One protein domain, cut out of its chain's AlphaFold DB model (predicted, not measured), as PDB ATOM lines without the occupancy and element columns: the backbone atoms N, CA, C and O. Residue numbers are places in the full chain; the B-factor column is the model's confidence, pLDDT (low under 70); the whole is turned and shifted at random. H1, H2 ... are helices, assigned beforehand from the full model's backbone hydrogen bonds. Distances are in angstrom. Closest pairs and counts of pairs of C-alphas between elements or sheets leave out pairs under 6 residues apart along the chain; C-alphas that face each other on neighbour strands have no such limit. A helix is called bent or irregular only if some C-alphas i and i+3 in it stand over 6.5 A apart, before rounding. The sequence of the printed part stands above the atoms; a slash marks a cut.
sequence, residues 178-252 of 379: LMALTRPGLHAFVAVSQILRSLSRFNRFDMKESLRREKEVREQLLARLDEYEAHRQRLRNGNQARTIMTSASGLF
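What this domain is: This is residues 178 to 252 of the 379 residues of an uncharacterized protein of Schaalia sp. ZJ405 (UniProt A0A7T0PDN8). One long helix, H3, makes the longest axis; H4 folds back along part of it as a helical hairpin, H2 crosses both steeply, and short H1 packs on H2 and H4. The printed part has 75 residues with four named helices, H1 to H4 in chain order: all helix. It is compact, radius of gyration of the C-alphas 12.6 A, and elongated, 42 by 22 by 14 A.

How they stand to each other: H3, residues 204 to 231, touches H4, residues 238 to 247, with residues 218 to 229 alone, at a shallow tilt of 7 degrees, opposite ways; the closest C-alphas, of Leu 222 and Arg 242, are 7.0 A apart. H2, residues 185 to 199, touches H3 with residues 196 to 199 alone, at a steep tilt of 58 degrees; closest C-alphas: Leu 196 and Glu 214, 6.3 A. H2 touches H4 at a steep tilt of 52 degrees; closest C-alphas: Phe 189 and Ile 244, 5.6 A. H1, residues 178 to 182, touches H4; closest C-alphas: Ala 180 and Ala 241, 4.5 A. Every O i to N i+4 pair is within hydrogen-bond range in H1, H2 and H4, and 22 of 24 in H3.

Where its parts are: H3 spans 37.3 A from C-alpha 204 (66.811, 79.520, -98.494) to C-alpha 231 (37.185, 73.550, -76.666); it is irregular, C-alphas 205 and 208 being 8.9 A apart, with a kink of 55 degrees near residue 211. H2 spans 20.7 A, H4 14.2 A.

The domain as a whole: The farthest C-alphas, of Phe 205 and Gln 233, are 42.9 A apart. The printed part has no cut and no long link; pLDDT is under 70 at residue 233.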
ATOM      1  N   LEU A 178      42.088  75.275 -89.848       94.56
ATOM      2  CA  LEU A 178      40.857  74.856 -90.518       94.56
ATOM      3  C   LEU A 178      41.122  73.970 -91.739       94.56
ATOM      4  O   LEU A 178      40.420  72.971 -91.923       94.56
ATOM      5  N   MET A 179      42.137  74.288 -92.546       96.25
ATOM      6  CA  MET A 179      42.562  73.441 -93.663       96.25
ATOM      7  C   MET A 179      42.977  72.057 -93.154       96.25
ATOM      8  O   MET A 179      42.435  71.055 -93.619       96.25
ATOM      9  N   ALA A 180      43.848  72.000 -92.142       96.81
ATOM     10  CA  ALA A 180      44.341  70.754 -91.554       96.81
ATOM     11  C   ALA A 180      43.227  69.872 -90.962       96.81
ATOM     12  O   ALA A 180      43.267  68.649 -91.095       96.81
ATOM     13  N   LEU A 181      42.207  70.480 -90.351       94.00
ATOM     14  CA  LEU A 181      41.094  69.754 -89.735       94.00
ATOM     15  C   LEU A 181      40.034  69.270 -90.729       94.00
ATOM     16  O   LEU A 181      39.326  68.306 -90.432       94.00
ATOM     17  N   THR A 182      39.855  69.941 -91.869       92.75
ATOM     18  CA  THR A 182      38.625  69.777 -92.671       92.75
ATOM     19  C   THR A 182      38.835  69.472 -94.149       92.75
ATOM     20  O   THR A 182      37.853  69.175 -94.830       92.75
ATOM     21  N   ARG A 183      40.068  69.536 -94.663       93.06
ATOM     22  CA  ARG A 183      40.376  69.233 -96.068       93.06
ATOM     23  C   ARG A 183      41.097  67.894 -96.230       93.06
ATOM     24  O   ARG A 183      41.672  67.399 -95.259       93.06
ATOM     25  N   PRO A 184      41.065  67.298 -97.441       94.56
ATOM     26  CA  PRO A 184      41.904  66.149 -97.764       94.56
ATOM     27  C   PRO A 184      43.367  66.424 -97.409       94.56
ATOM     28  O   PRO A 184      43.841  67.556 -97.559       94.56
ATOM     29  N   GLY A 185      44.079  65.402 -96.932       96.12
ATOM     30  CA  GLY A 185      45.387  65.589 -96.308       96.12
ATOM     31  C   GLY A 185      46.408  66.254 -97.228       96.12
ATOM     32  O   GLY A 185      47.130  67.140 -96.779       96.12
ATOM     33  N   LEU A 186      46.410  65.918 -98.523       96.38
ATOM     34  CA  LEU A 186      47.283  66.556 -99.512       96.38
ATOM     35  C   LEU A 186      47.008  68.061 -99.658       96.38
ATOM     36  O   LEU A 186      47.931  68.873 -99.617       96.38
ATOM     37  N   HIS A 187      45.737  68.450 -99.784       95.81
ATOM     38  CA  HIS A 187      45.340  69.852 -99.949       95.81
ATOM     39  C   HIS A 187      45.715  70.671 -98.712       95.81
ATOM     40  O   HIS A 187      46.267  71.768 -98.822       95.81
ATOM     41  N   ALA A 188      45.451  70.110 -97.532       97.56
ATOM     42  CA  ALA A 188      45.833  70.704 -96.264       97.56
ATOM     43  C   ALA A 188      47.356  70.838 -96.123       97.56
ATOM     44  O   ALA A 188      47.835  71.896 -95.732       97.56
ATOM     45  N   PHE A 189      48.125  69.809 -96.478       98.56
ATOM     46  CA  PHE A 189      49.585  69.828 -96.393       98.56
ATOM     47  C   PHE A 189      50.219  70.913 -97.262       98.56
ATOM     48  O   PHE A 189      51.096  71.644 -96.793       98.56
ATOM     49  N   VAL A 190      49.737  71.063 -98.498       98.31
ATOM     50  CA  VAL A 190      50.165  72.139 -99.399       98.31
ATOM     51  C   VAL A 190      49.836  73.501 -98.792       98.31
ATOM     52  O   VAL A 190      50.723  74.347 -98.685       98.31
ATOM     53  N   ALA A 191      48.595  73.704 -98.341       98.12
ATOM     54  CA  ALA A 191      48.167  74.970 -97.755       98.12
ATOM     55  C   ALA A 191      48.984  75.343 -96.508       98.12
ATOM     56  O   ALA A 191      49.493  76.456 -96.417       98.12
ATOM     57  N   VAL A 192      49.156  74.408 -95.569       98.69
ATOM     58  CA  VAL A 192      49.906  74.641 -94.326       98.69
ATOM     59  C   VAL A 192      51.383  74.915 -94.618       98.69
ATOM     60  O   VAL A 192      51.954  75.819 -94.016       98.69
ATOM     61  N   SER A 193      51.999  74.208 -95.571       98.69
ATOM     62  CA  SER A 193      53.397  74.456 -95.964       98.69
ATOM     63  C   SER A 193      53.583  75.846 -96.579       98.69
ATOM     64  O   SER A 193      54.505  76.574 -96.212       98.69
ATOM     65  N   GLN A 194      52.673  76.259 -97.465       98.19
ATOM     66  CA  GLN A 194      52.718  77.581 -98.091       98.19
ATOM     67  C   GLN A 194      52.412  78.708 -97.082       98.19
ATOM     68  O   GLN A 194      53.045  79.764 -97.135       98.19
ATOM     69  N   ILE A 195      51.519  78.473 -96.109       98.38
ATOM     70  CA  ILE A 195      51.299  79.381 -94.970       98.38
ATOM     71  C   ILE A 195      52.564  79.500 -94.114       98.38
ATOM     72  O   ILE A 195      53.000  80.618 -93.843       98.38
ATOM     73  N   LEU A 196      53.185  78.379 -93.729       98.12
ATOM     74  CA  LEU A 196      54.430  78.375 -92.954       98.12
ATOM     75  C   LEU A 196      55.527  79.160 -93.671       98.12
ATOM     76  O   LEU A 196      56.175  80.002 -93.048       98.12
ATOM     77  N   ARG A 197      55.704  78.941 -94.980       97.50
ATOM     78  CA  ARG A 197      56.654  79.697 -95.807       97.50
ATOM     79  C   ARG A 197      56.389  81.200 -95.761       97.50
ATOM     80  O   ARG A 197      57.324  81.978 -95.579       97.50
ATOM     81  N   SER A 198      55.126  81.594 -95.924       97.06
ATOM     82  CA  SER A 198      54.702  82.996 -95.942       97.06
ATOM     83  C   SER A 198      54.940  83.679 -94.590       97.06
ATOM     84  O   SER A 198      55.670  84.669 -94.512       97.06
ATOM     85  N   LEU A 199      54.409  83.104 -93.505       96.94
ATOM     86  CA  LEU A 199      54.504  83.666 -92.154       96.94
ATOM     87  C   LEU A 199      55.948  83.713 -91.637       96.94
ATOM     88  O   LEU A 199      56.357  84.701 -91.029       96.94
ATOM     89  N   SER A 200      56.750  82.687 -91.928       97.31
ATOM     90  CA  SER A 200      58.169  82.660 -91.549       97.31
ATOM     91  C   SER A 200      59.065  83.506 -92.457       97.31
ATOM     92  O   SER A 200      60.252  83.668 -92.156       97.31
ATOM     93  N   ARG A 201      58.527  84.054 -93.561       96.25
ATOM     94  CA  ARG A 201      59.288  84.732 -94.623       96.25
ATOM     95  C   ARG A 201      60.494  83.891 -95.036       96.25
ATOM     96  O   ARG A 201      61.638  84.352 -94.978       96.25
ATOM     97  N   PHE A 202      60.236  82.619 -95.336       96.31
ATOM     98  CA  PHE A 202      61.305  81.651 -95.523       96.31
ATOM     99  C   PHE A 202      62.183  82.044 -96.711       96.31
ATOM    100  O   PHE A 202      61.699  82.236 -97.827       96.31
ATOM    101  N   ASN A 203      63.487  82.125 -96.472       92.31
ATOM    102  CA  ASN A 203      64.480  82.408 -97.491       92.31
ATOM    103  C   ASN A 203      65.606  81.378 -97.397       92.31
ATOM    104  O   ASN A 203      66.361  81.355 -96.426       92.31
ATOM    105  N   ARG A 204      65.768  80.557 -98.441       88.44
ATOM    106  CA  ARG A 204      66.811  79.520 -98.494       88.44
ATOM    107  C   ARG A 204      68.240  80.062 -98.368       88.44
ATOM    108  O   ARG A 204      69.129  79.327 -97.950       88.44
ATOM    109  N   PHE A 205      68.471  81.334 -98.705       88.44
ATOM    110  CA  PHE A 205      69.782  81.979 -98.569       88.44
ATOM    111  C   PHE A 205      70.084  82.430 -97.130       88.44
ATOM    112  O   PHE A 205      71.240  82.665 -96.796       88.44
ATOM    113  N   ASP A 206      69.063  82.484 -96.271       92.44
ATOM    114  CA  ASP A 206      69.153  82.756 -94.835       92.44
ATOM    115  C   ASP A 206      68.554  81.572 -94.055       92.44
ATOM    116  O   ASP A 206      67.547  81.675 -93.350       92.44
ATOM    117  N   MET A 207      69.140  80.390 -94.271       92.19
ATOM    118  CA  MET A 207      68.582  79.117 -93.811       92.19
ATOM    119  C   MET A 207      68.401  79.072 -92.288       92.19
ATOM    120  O   MET A 207      67.369  78.624 -91.796       92.19
ATOM    121  N   LYS A 208      69.396  79.549 -91.530       95.38
ATOM    122  CA  LYS A 208      69.397  79.464 -90.063       95.38
ATOM    123  C   LYS A 208      68.243  80.260 -89.454       95.38
ATOM    124  O   LYS A 208      67.468  79.705 -88.676       95.38
ATOM    125  N   GLU A 209      68.112  81.536 -89.810       97.06
ATOM    126  CA  GLU A 209      67.046  82.371 -89.254       97.06
ATOM    127  C   GLU A 209      65.677  82.012 -89.831       97.06
ATOM    128  O   GLU A 209      64.685  82.066 -89.108       97.06
ATOM    129  N   SER A 210      65.605  81.583 -91.096       97.00
ATOM    130  CA  SER A 210      64.350  81.095 -91.682       97.00
ATOM    131  C   SER A 210      63.823  79.862 -90.945       97.00
ATOM    132  O   SER A 210      62.646  79.827 -90.596       97.00
ATOM    133  N   LEU A 211      64.688  78.895 -90.616       97.12
ATOM    134  CA  LEU A 211      64.313  77.720 -89.821       97.12
ATOM    135  C   LEU A 211      63.894  78.089 -88.393       97.12
ATOM    136  O   LEU A 211      62.956  77.490 -87.866       97.12
ATOM    137  N   ARG A 212      64.548  79.079 -87.768       98.25
ATOM    138  CA  ARG A 212      64.144  79.581 -86.446       98.25
ATOM    139  C   ARG A 212      62.730  80.168 -86.489       98.25
ATOM    140  O   ARG A 212      61.884  79.745 -85.706       98.25
ATOM    141  N   ARG A 213      62.456  81.078 -87.433       98.25
ATOM    142  CA  ARG A 213      61.121  81.680 -87.612       98.25
ATOM    143  C   ARG A 213      60.069  80.631 -87.967       98.25
ATOM    144  O   ARG A 213      58.971  80.664 -87.430       98.25
ATOM    145  N   GLU A 214      60.391  79.677 -88.840       98.19
ATOM    146  CA  GLU A 214      59.480  78.579 -89.186       98.19
ATOM    147  C   GLU A 214      59.122  77.726 -87.967       98.19
ATOM    148  O   GLU A 214      57.962  77.349 -87.807       98.19
ATOM    149  N   LYS A 215      60.094  77.429 -87.095       98.38
ATOM    150  CA  LYS A 215      59.840  76.709 -85.844       98.38
ATOM    151  C   LYS A 215      58.864  77.478 -84.948       98.38
ATOM    152  O   LYS A 215      57.893  76.879 -84.499       98.38
ATOM    153  N   GLU A 216      59.079  78.779 -84.761       98.31
ATOM    154  CA  GLU A 216      58.199  79.643 -83.959       98.31
ATOM    155  C   GLU A 216      56.771  79.684 -84.517       98.31
ATOM    156  O   GLU A 216      55.810  79.485 -83.777       98.31
ATOM    157  N   VAL A 217      56.619  79.861 -85.833       98.25
ATOM    158  CA  VAL A 217      55.296  79.833 -86.476       98.25
ATOM    159  C   VAL A 217      54.647  78.456 -86.311       98.25
ATOM    160  O   VAL A 217      53.473  78.374 -85.967       98.25
ATOM    161  N   ARG A 218      55.384  77.355 -86.507       98.50
ATOM    162  CA  ARG A 218      54.842  75.997 -86.326       98.50
ATOM    163  C   ARG A 218      54.338  75.774 -84.901       98.50
ATOM    164  O   ARG A 218      53.267  75.197 -84.731       98.50
ATOM    165  N   GLU A 219      55.085  76.221 -83.897       98.31
ATOM    166  CA  GLU A 219      54.679  76.131 -82.491       98.31
ATOM    167  C   GLU A 219      53.387  76.921 -82.230       98.31
ATOM    168  O   GLU A 219      52.487  76.403 -81.575       98.31
ATOM    169  N   GLN A 220      53.234  78.109 -82.828       96.94
ATOM    170  CA  GLN A 220      51.989  78.884 -82.754       96.94
ATOM    171  C   GLN A 220      50.806  78.156 -83.412       96.94
ATOM    172  O   GLN A 220      49.715  78.111 -82.843       96.94
ATOM    173  N   LEU A 221      51.008  77.547 -84.586       97.12
ATOM    174  CA  LEU A 221      49.956  76.780 -85.267       97.12
ATOM    175  C   LEU A 221      49.519  75.554 -84.453       97.12
ATOM    176  O   LEU A 221      48.325  75.272 -84.362       97.12
ATOM    177  N   LEU A 222      50.476  74.839 -83.854       97.88
ATOM    178  CA  LEU A 222      50.197  73.677 -83.010       97.88
ATOM    179  C   LEU A 222      49.481  74.078 -81.715       97.88
ATOM    180  O   LEU A 222      48.489  73.443 -81.375       97.88
ATOM    181  N   ALA A 223      49.906  75.157 -81.052       95.81
ATOM    182  CA  ALA A 223      49.219  75.675 -79.869       95.81
ATOM    183  C   ALA A 223      47.761  76.047 -80.181       95.81
ATOM    184  O   ALA A 223      46.848  75.741 -79.418       95.81
ATOM    185  N   ARG A 224      47.512  76.635 -81.356       93.19
ATOM    186  CA  ARG A 224      46.152  76.957 -81.791       93.19
ATOM    187  C   ARG A 224      45.308  75.717 -82.101       93.19
ATOM    188  O   ARG A 224      44.104  75.706 -81.848       93.19
ATOM    189  N   LEU A 225      45.914  74.650 -82.623       94.12
ATOM    190  CA  LEU A 225      45.241  73.355 -82.745       94.12
ATOM    191  C   LEU A 225      44.892  72.778 -81.359       94.12
ATOM    192  O   LEU A 225      43.779  72.279 -81.182       94.12
ATOM    193  N   ASP A 226      45.792  72.899 -80.378       92.62
ATOM    194  CA  ASP A 226      45.554  72.465 -78.993       92.62
ATOM    195  C   ASP A 226      44.368  73.224 -78.365       92.62
ATOM    196  O   ASP A 226      43.515  72.620 -77.714       92.62
ATOM    197  N   GLU A 227      44.241  74.533 -78.622       89.88
ATOM    198  CA  GLU A 227      43.074  75.325 -78.204       89.88
ATOM    199  C   GLU A 227      41.770  74.767 -78.793       89.88
ATOM    200  O   GLU A 227      40.763  74.640 -78.092       89.88
ATOM    201  N   TYR A 228      41.773  74.388 -80.072       86.69
ATOM    202  CA  TYR A 228      40.622  73.769 -80.729       86.69
ATOM    203  C   TYR A 228      40.231  72.424 -80.095       86.69
ATOM    204  O   TYR A 228      39.036  72.140 -79.966       86.69
ATOM    205  N   GLU A 229      41.215  71.609 -79.705       86.12
ATOM    206  CA  GLU A 229      41.012  70.334 -79.003       86.12
ATOM    207  C   GLU A 229      40.485  70.554 -77.576       86.12
ATOM    208  O   GLU A 229      39.566  69.861 -77.147       86.12
ATOM    209  N   ALA A 230      40.970  71.574 -76.864       85.31
ATOM    210  CA  ALA A 230      40.485  71.907 -75.525       85.31
ATOM    211  C   ALA A 230      39.006  72.337 -75.524       85.31
ATOM    212  O   ALA A 230      38.237  71.958 -74.638       85.31
ATOM    213  N   HIS A 231      38.575  73.092 -76.541       80.56
ATOM    214  CA  HIS A 231      37.185  73.550 -76.666       80.56
ATOM    215  C   HIS A 231      36.235  72.483 -77.235       80.56
ATOM    216  O   HIS A 231      35.013  72.629 -77.140       80.56
ATOM    217  N   ARG A 232      36.760  71.416 -77.849       74.00
ATOM    218  CA  ARG A 232      35.973  70.324 -78.432       74.00
ATOM    219  C   ARG A 232      36.527  68.988 -77.956       74.00
ATOM    220  O   ARG A 232      37.512  68.522 -78.507       74.00
ATOM    221  N   GLN A 233      35.808  68.325 -77.040       57.78
ATOM    222  CA  GLN A 233      36.183  67.038 -76.417       57.78
ATOM    223  C   GLN A 233      36.796  65.993 -77.375       57.78
ATOM    224  O   GLN A 233      37.591  65.164 -76.938       57.78
ATOM    225  N   ARG A 234      36.438  66.004 -78.670       70.62
ATOM    226  CA  ARG A 234      37.148  65.240 -79.701       70.62
ATOM    227  C   ARG A 234      37.041  65.880 -81.087       70.62
ATOM    228  O   ARG A 234      35.949  65.980 -81.649       70.62
ATOM    229  N   LEU A 235      38.178  66.233 -81.688       78.88
ATOM    230  CA  LEU A 235      38.255  66.589 -83.107       78.88
ATOM    231  C   LEU A 235      38.414  65.317 -83.946       78.88
ATOM    232  O   LEU A 235      39.392  64.589 -83.791       78.88
ATOM    233  N   ARG A 236      37.481  65.055 -84.872       80.12
ATOM    234  CA  ARG A 236      37.509  63.857 -85.741       80.12
ATOM    235  C   ARG A 236      38.853  63.668 -86.465       80.12
ATOM    236  O   ARG A 236      39.294  62.536 -86.606       80.12
ATOM    237  N   ASN A 237      39.493  64.771 -86.864       88.94
ATOM    238  CA  ASN A 237      40.738  64.788 -87.636       88.94
ATOM    239  C   ASN A 237      41.925  65.416 -86.869       88.94
ATOM    240  O   ASN A 237      42.891  65.823 -87.505       88.94
ATOM    241  N   GLY A 238      41.876  65.516 -85.532       92.50
ATOM    242  CA  GLY A 238      42.925  66.185 -84.734       92.50
ATOM    243  C   GLY A 238      44.324  65.588 -84.940       92.50
ATOM    244  O   GLY A 238      45.260  66.298 -85.298       92.50
ATOM    245  N   ASN A 239      44.442  64.257 -84.861       93.06
ATOM    246  CA  ASN A 239      45.712  63.557 -85.105       93.06
ATOM    247  C   ASN A 239      46.255  63.805 -86.518       93.06
ATOM    248  O   ASN A 239      47.430  64.116 -86.676       93.06
ATOM    249  N   GLN A 240      45.394  63.719 -87.537       94.81
ATOM    250  CA  GLN A 240      45.785  64.012 -88.917       94.81
ATOM    251  C   GLN A 240      46.278  65.458 -89.045       94.81
ATOM    252  O   GLN A 240      47.328  65.692 -89.637       94.81
ATOM    253  N   ALA A 241      45.544  66.420 -88.477       96.75
ATOM    254  CA  ALA A 241      45.920  67.827 -88.507       96.75
ATOM    255  C   ALA A 241      47.290  68.059 -87.852       96.75
ATOM    256  O   ALA A 241      48.139  68.736 -88.431       96.75
ATOM    257  N   ARG A 242      47.547  67.418 -86.705       97.56
ATOM    258  CA  ARG A 242      48.842  67.470 -86.018       97.56
ATOM    259  C   ARG A 242      49.966  66.861 -86.857       97.56
ATOM    260  O   ARG A 242      51.022  67.485 -86.980       97.56
ATOM    261  N   THR A 243      49.749  65.695 -87.472       97.56
ATOM    262  CA  THR A 243      50.729  65.067 -88.378       97.56
ATOM    263  C   THR A 243      51.036  65.981 -89.567       97.56
ATOM    264  O   THR A 243      52.206  66.203 -89.881       97.56
ATOM    265  N   ILE A 244      50.016  66.589 -90.182       98.31
ATOM    266  CA  ILE A 244      50.176  67.545 -91.288       98.31
ATOM    267  C   ILE A 244      51.002  68.759 -90.851       98.31
ATOM    268  O   ILE A 244      52.007  69.065 -91.488       98.31
ATOM    269  N   MET A 245      50.625  69.426 -89.758       98.00
ATOM    270  CA  MET A 245      51.305  70.635 -89.272       98.00
ATOM    271  C   MET A 245      52.750  70.378 -88.840       98.00
ATOM    272  O   MET A 245      53.627  71.210 -89.069       98.00
ATOM    273  N   THR A 246      53.012  69.211 -88.253       97.75
ATOM    274  CA  THR A 246      54.367  68.811 -87.849       97.75
ATOM    275  C   THR A 246      55.264  68.556 -89.061       97.75
ATOM    276  O   THR A 246      56.459  68.834 -89.009       97.75
ATOM    277  N   SER A 247      54.689  68.045 -90.151       97.19
ATOM    278  CA  SER A 247      55.439  67.609 -91.337       97.19
ATOM    279  C   SER A 247      55.546  68.683 -92.416       97.19
ATOM    280  O   SER A 247      56.418  68.605 -93.279       97.19
ATOM    281  N   ALA A 248      54.648  69.669 -92.398       98.12
ATOM    282  CA  ALA A 248      54.684  70.817 -93.288       98.12
ATOM    283  C   ALA A 248      55.953  71.650 -93.049       98.12
ATOM    284  O   ALA A 248      56.458  71.741 -91.923       98.12
ATOM    285  N   SER A 249      56.466  72.276 -94.106       97.75
ATOM    286  CA  SER A 249      57.694  73.071 -94.035       97.75
ATOM    287  C   SER A 249      57.679  74.234 -95.020       97.75
ATOM    288  O   SER A 249      57.121  74.135 -96.111       97.75
ATOM    289  N   GLY A 250      58.331  75.331 -94.634       96.88
ATOM    290  CA  GLY A 250      58.584  76.491 -95.478       96.88
ATOM    291  C   GLY A 250      59.732  76.292 -96.473       96.88
ATOM    292  O   GLY A 250      59.917  77.137 -97.351       96.88
ATOM    293  N   LEU A 251      60.462  75.172 -96.382       96.44
ATOM    294  CA  LEU A 251      61.520  74.776 -97.320       96.44
ATOM    295  C   LEU A 251      61.003  74.484 -98.735       96.44
ATOM    296  O   LEU A 251      61.775  74.591 -99.683       96.44
ATOM    297  N   PHE A 252      59.723  74.134 -98.882       95.19
ATOM    298  CA  PHE A 252      59.103  73.856-100.180       95.19
ATOM    299  C   PHE A 252      58.722  75.179-100.852       95.19
ATOM    300  O   PHE A 252      57.855  75.909-100.364       95.19
TER     301      PHE A 252